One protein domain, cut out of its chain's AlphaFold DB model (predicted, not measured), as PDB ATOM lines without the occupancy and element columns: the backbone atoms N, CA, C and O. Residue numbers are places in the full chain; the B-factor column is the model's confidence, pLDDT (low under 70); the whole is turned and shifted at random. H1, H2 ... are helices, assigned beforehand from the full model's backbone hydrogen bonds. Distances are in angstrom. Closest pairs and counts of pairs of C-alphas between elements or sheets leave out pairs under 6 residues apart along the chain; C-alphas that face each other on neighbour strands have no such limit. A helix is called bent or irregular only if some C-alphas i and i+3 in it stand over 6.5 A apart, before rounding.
ATOM      1  N   HIS A  33       9.148  27.448  32.291       70.75
ATOM      2  CA  HIS A  33       8.855  26.546  33.418       70.75
ATOM      3  C   HIS A  33       9.878  26.687  34.553       70.75
ATOM      4  O   HIS A  33       9.525  26.752  35.730       70.75
ATOM      5  N   LEU A  34      11.150  26.859  34.184       70.81
ATOM      6  CA  LEU A  34      12.230  27.122  35.126       70.81
ATOM      7  C   LEU A  34      12.045  28.450  35.882       70.81
ATOM      8  O   LEU A  34      12.312  28.510  37.074       70.81
ATOM      9  N   PHE A  35      11.556  29.504  35.223       74.38
ATOM     10  CA  PHE A  35      11.295  30.805  35.852       74.38
ATOM     11  C   PHE A  35      10.123  30.749  36.829       74.38
ATOM     12  O   PHE A  35      10.230  31.306  37.922       74.38
ATOM     13  N   GLY A  36       9.043  30.043  36.477       78.06
ATOM     14  CA  GLY A  36       7.928  29.792  37.393       78.06
ATOM     15  C   GLY A  36       8.398  29.062  38.654       78.06
ATOM     16  O   GLY A  36       8.089  29.488  39.766       78.06
ATOM     17  N   LYS A  37       9.246  28.038  38.497       77.12
ATOM     18  CA  LYS A  37       9.833  27.306  39.629       77.12
ATOM     19  C   LYS A  37      10.829  28.126  40.438       77.12
ATOM     20  O   LYS A  37      10.781  28.074  41.658       77.12
ATOM     21  N   VAL A  38      11.681  28.933  39.807       78.94
ATOM     22  CA  VAL A  38      12.603  29.833  40.525       78.94
ATOM     23  C   VAL A  38      11.830  30.881  41.325       78.94
ATOM     24  O   VAL A  38      12.148  31.090  42.493       78.94
ATOM     25  N   LYS A  39      10.779  31.490  40.757       81.12
ATOM     26  CA  LYS A  39       9.874  32.386  41.499       81.12
ATOM     27  C   LYS A  39       9.195  31.659  42.662       81.12
ATOM     28  O   LYS A  39       9.068  32.226  43.742       81.12
ATOM     29  N   TRP A  40       8.791  30.407  42.466       82.62
ATOM     30  CA  TRP A  40       8.163  29.598  43.510       82.62
ATOM     31  C   TRP A  40       9.139  29.252  44.644       82.62
ATOM     32  O   TRP A  40       8.787  29.378  45.817       82.62
ATOM     33  N   ILE A  41      10.390  28.921  44.308       83.81
ATOM     34  CA  ILE A  41      11.486  28.725  45.267       83.81
ATOM     35  C   ILE A  41      11.782  30.034  46.014       83.81
ATOM     36  O   ILE A  41      11.893  30.024  47.238       83.81
ATOM     37  N   MET A  42      11.828  31.174  45.315       84.06
ATOM     38  CA  MET A  42      11.983  32.502  45.930       84.06
ATOM     39  C   MET A  42      10.811  32.868  46.854       84.06
ATOM     40  O   MET A  42      11.016  33.544  47.857       84.06
ATOM     41  N   GLY A  43       9.602  32.383  46.561       86.94
ATOM     42  CA  GLY A  43       8.416  32.488  47.419       86.94
ATOM     43  C   GLY A  43       8.382  31.500  48.595       86.94
ATOM     44  O   GLY A  43       7.343  31.354  49.240       86.94
ATOM     45  N   GLY A  44       9.490  30.800  48.869       87.12
ATOM     46  CA  GLY A  44       9.637  29.871  49.991       87.12
ATOM     47  C   GLY A  44       9.334  28.407  49.669       87.12
ATOM     48  O   GLY A  44       9.190  27.620  50.598       87.12
ATOM     49  N   ALA A  45       9.212  28.033  48.386       83.62
ATOM     50  CA  ALA A  45       8.930  26.660  47.937       83.62
ATOM     51  C   ALA A  45       7.733  26.003  48.662       83.62
ATOM     52  O   ALA A  45       7.692  24.788  48.870       83.62
ATOM     53  N   ASN A  46       6.751  26.814  49.069       79.38
ATOM     54  CA  ASN A  46       5.601  26.358  49.841       79.38
ATOM     55  C   ASN A  46       4.766  25.373  49.012       79.38
ATOM     56  O   ASN A  46       4.184  25.751  47.994       79.38
ATOM     57  N   GLY A  47       4.718  24.115  49.460       84.94
ATOM     58  CA  GLY A  47       3.979  23.036  48.794       84.94
ATOM     59  C   GLY A  47       4.696  22.395  47.602       84.94
ATOM     60  O   GLY A  47       4.073  21.623  46.878       84.94
ATOM     61  N   MET A  48       5.980  22.691  47.393       84.62
ATOM     62  CA  MET A  48       6.744  22.150  46.271       84.62
ATOM     63  C   MET A  48       7.075  20.670  46.509       84.62
ATOM     64  O   MET A  48       7.707  20.317  47.511       84.62
ATOM     65  N   GLN A  49       6.642  19.790  45.605       87.19
ATOM     66  CA  GLN A  49       6.863  18.354  45.758       87.19
ATOM     67  C   GLN A  49       8.304  17.979  45.394       87.19
ATOM     68  O   GLN A  49       8.924  18.646  44.564       87.19
ATOM     69  N   PRO A  50       8.850  16.865  45.918       85.25
ATOM     70  CA  PRO A  50      10.162  16.362  45.498       85.25
ATOM     71  C   PRO A  50      10.279  16.175  43.976       85.25
ATOM     72  O   PRO A  50      11.343  16.389  43.397       85.25
ATOM     73  N   MET A  51       9.167  15.836  43.316       82.81
ATOM     74  CA  MET A  51       9.089  15.729  41.859       82.81
ATOM     75  C   MET A  51       9.313  17.081  41.160       82.81
ATOM     76  O   MET A  51       9.984  17.143  40.131       82.81
ATOM     77  N   ASP A  52       8.827  18.182  41.741       82.50
ATOM     78  CA  ASP A  52       9.016  19.531  41.200       82.50
ATOM     79  C   ASP A  52      10.472  19.986  41.294       82.50
ATOM     80  O   ASP A  52      10.975  20.646  40.375       82.50
ATOM     81  N   TRP A  53      11.150  19.610  42.382       81.81
ATOM     82  CA  TRP A  53      12.584  19.827  42.572       81.81
ATOM     83  C   TRP A  53      13.405  19.055  41.547       81.81
ATOM     84  O   TRP A  53      14.275  19.638  40.895       81.81
ATOM     85  N   TRP A  54      13.094  17.769  41.361       83.06
ATOM     86  CA  TRP A  54      13.749  16.937  40.355       83.06
ATOM     87  C   TRP A  54      13.619  17.548  38.965       83.06
ATOM     88  O   TRP A  54      14.603  17.719  38.252       83.06
ATOM     89  N   ASP A  55      12.410  17.963  38.616       80.56
ATOM     90  CA  ASP A  55      12.136  18.557  37.324       80.56
ATOM     91  C   ASP A  55      12.857  19.911  37.129       80.56
ATOM     92  O   ASP A  55      13.412  20.153  36.058       80.56
ATOM     93  N   THR A  56      12.986  20.738  38.178       81.12
ATOM     94  CA  THR A  56      13.792  21.979  38.132       81.12
ATOM     95  C   THR A  56      15.258  21.692  37.820       81.12
ATOM     96  O   THR A  56      15.877  22.395  37.023       81.12
ATOM     97  N   ILE A  57      15.831  20.658  38.438       81.62
ATOM     98  CA  ILE A  57      17.229  20.273  38.223       81.62
ATOM     99  C   ILE A  57      17.402  19.700  36.815       81.62
ATOM    100  O   ILE A  57      18.301  20.122  36.089       81.62
ATOM    101  N   MET A  58      16.518  18.790  36.405       80.69
ATOM    102  CA  MET A  58      16.566  18.146  35.090       80.69
ATOM    103  C   MET A  58      16.469  19.152  33.939       80.69
ATOM    104  O   MET A  58      17.160  18.985  32.936       80.69
ATOM    105  N   HIS A  59      15.680  20.216  34.098       77.06
ATOM    106  CA  HIS A  59      15.585  21.301  33.116       77.06
ATOM    107  C   HIS A  59      16.706  22.345  33.285       77.06
ATOM    108  O   HIS A  59      17.198  22.903  32.304       77.06
ATOM    109  N   GLY A  60      17.166  22.593  34.514       78.25
ATOM    110  CA  GLY A  60      18.215  23.571  34.811       78.25
ATOM    111  C   GLY A  60      19.613  23.142  34.357       78.25
ATOM    112  O   GLY A  60      20.362  23.967  33.834       78.25
ATOM    113  N   VAL A  61      19.969  21.862  34.499       82.38
ATOM    114  CA  VAL A  61      21.281  21.308  34.105       82.38
ATOM    115  C   VAL A  61      21.637  21.584  32.634       82.38
ATOM    116  O   VAL A  61      22.709  22.151  32.395       82.38
ATOM    117  N   PRO A  62      20.794  21.248  31.635       78.62
ATOM    118  CA  PRO A  62      21.101  21.544  30.237       78.62
ATOM    119  C   PRO A  62      21.189  23.051  29.967       78.62
ATOM    120  O   PRO A  62      22.035  23.474  29.179       78.62
ATOM    121  N   MET A  63      20.394  23.875  30.657       76.62
ATOM    122  CA  MET A  63      20.432  25.332  30.499       76.62
ATOM    123  C   MET A  63      21.731  25.936  31.055       76.62
ATOM    124  O   MET A  63      22.368  26.752  30.389       76.62
ATOM    125  N   ILE A  64      22.185  25.482  32.227       81.81
ATOM    126  CA  ILE A  64      23.475  25.878  32.814       81.81
ATOM    127  C   ILE A  64      24.626  25.435  31.906       81.81
ATOM    128  O   ILE A  64      25.506  26.240  31.597       81.81
ATOM    129  N   ALA A  65      24.614  24.185  31.436       81.56
ATOM    130  CA  ALA A  65      25.635  23.676  30.524       81.56
ATOM    131  C   ALA A  65      25.694  24.499  29.228       81.56
ATOM    132  O   ALA A  65      26.782  24.874  28.785       81.56
ATOM    133  N   PHE A  66      24.539  24.847  28.656       80.44
ATOM    134  CA  PHE A  66      24.453  25.705  27.476       80.44
ATOM    135  C   PHE A  66      25.049  27.097  27.727       80.44
ATOM    136  O   PHE A  66      25.889  27.547  26.947       80.44
ATOM    137  N   VAL A  67      24.691  27.750  28.839       83.06
ATOM    138  CA  VAL A  67      25.238  29.065  29.221       83.06
ATOM    139  C   VAL A  67      26.755  28.998  29.417       83.06
ATOM    140  O   VAL A  67      27.477  29.843  28.890       83.06
ATOM    141  N   VAL A  68      27.270  27.975  30.103       86.69
ATOM    142  CA  VAL A  68      28.718  27.787  30.307       86.69
ATOM    143  C   VAL A  68      29.445  27.588  28.977       86.69
ATOM    144  O   VAL A  68      30.501  28.186  28.758       86.69
ATOM    145  N   LEU A  69      28.901  26.771  28.071       84.19
ATOM    146  CA  LEU A  69      29.475  26.568  26.738       84.19
ATOM    147  C   LEU A  69      29.455  27.859  25.914       84.19
ATOM    148  O   LEU A  69      30.452  28.175  25.259       84.19
ATOM    149  N   LEU A  70      28.362  28.621  25.980       84.44
ATOM    150  CA  LEU A  70      28.226  29.907  25.305       84.44
ATOM    151  C   LEU A  70      29.260  30.915  25.825       84.44
ATOM    152  O   LEU A  70      29.989  31.501  25.026       84.44
ATOM    153  N   ILE A  71      29.394  31.051  27.146       88.62
ATOM    154  CA  ILE A  71      30.393  31.918  27.786       88.62
ATOM    155  C   ILE A  71      31.807  31.484  27.396       88.62
ATOM    156  O   ILE A  71      32.608  32.314  26.979       88.62
ATOM    157  N   ARG A  72      32.122  30.184  27.458       87.44
ATOM    158  CA  ARG A  72      33.433  29.664  27.032       87.44
ATOM    159  C   ARG A  72      33.726  29.990  25.572       87.44
ATOM    160  O   ARG A  72      34.869  30.306  25.259       87.44
ATOM    161  N   LYS A  73      32.726  29.922  24.692       84.12
ATOM    162  CA  LYS A  73      32.869  30.280  23.275       84.12
ATOM    163  C   LYS A  73      33.053  31.788  23.073       84.12
ATOM    164  O   LYS A  73      33.813  32.171  22.195       84.12
ATOM    165  N   LEU A  74      32.401  32.621  23.884       87.25
ATOM    166  CA  LEU A  74      32.561  34.080  23.864       87.25
ATOM    167  C   LEU A  74      33.914  34.536  24.432       87.25
ATOM    168  O   LEU A  74      34.498  35.472  23.902       87.25
ATOM    169  N   ILE A  75      34.417  33.874  25.480       90.69
ATOM    170  CA  ILE A  75      35.717  34.175  26.104       90.69
ATOM    171  C   ILE A  75      36.880  33.632  25.265       90.69
ATOM    172  O   ILE A  75      37.922  34.270  25.196       90.69
ATOM    173  N   LYS A  76      36.722  32.476  24.603       70.19
ATOM    174  CA  LYS A  76      37.706  31.943  23.637       70.19
ATOM    175  C   LYS A  76      37.630  32.611  22.250       70.19
ATOM    176  O   LYS A  76      38.066  32.001  21.274       70.19
ATOM    177  N   LYS A  77      37.035  33.800  22.150       52.06
ATOM    178  CA  LYS A  77      37.021  34.586  20.915       52.06
ATOM    179  C   LYS A  77      38.389  35.208  20.649       52.06
ATOM    180  O   LYS A  77      39.036  35.627  21.631       52.06
TER     181      LYS A  77
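AT A GLANCE: This is residues 33 to 77 of the 77 residues of an uncharacterized protein of Acidiluteibacter ferrifornacis (UniProt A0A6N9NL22). A short helix, H1, sits across the first part of one long helix, H2, and residues 64 to 77, of which 64 to 75 belong to H2, stick out free as an arm. The loop between the two helices folds the chain back, and the long helix makes most of the length. The printed part has 45 residues with two named helices, H1 then H2, and no named strand, and its class is all helix. It is only just loose, close to extended, with a radius of gyration of the C-alphas of 13.7 A, and it spans 45 by 18 by 12 A.

IN THESE COORDINATES: H1 is residues 33 to 42, from C-alpha 33 at (8.855, 26.546, 33.418) to C-alpha 42 at (11.983, 32.502, 45.930). A short link of 7 residues follows. H2 is residues 50 to 75, 36.7 A from C-alpha 50 at (10.162, 16.362, 45.498) to C-alpha 75 at (35.717, 34.175, 26.104). H2 is neither bent nor irregular, but only just: C-alphas 59 and 62 are 6.2 A apart.

HOW THE PARTS SIT: H1 and H2 touch, with 5 pairs of C-alphas within 8 A. The closest C-alphas of the two are those of Leu 34 and Thr 56, 6.2 A apart. H2 touches H1 with residues 52 to 60 alone. Their lines stand about perpendicular, only just, at 72 degrees, and their centres are 14.2 A apart. Every O i to N i+4 pair of H1 is within hydrogen-bond range, and 20 of 22 are in H2.

THE WHOLE: The outline is a rod, and the two C-alphas farthest apart, those of Gly 47 and Lys 77, are 44.7 A apart. Without residues 64 to 77, which stand free, the body spans 25 by 17 by 10 A. The printed part has no cut and ends at the chain's last residue. The mean pLDDT of the printed part is 81.1, and residue 77 is under 70.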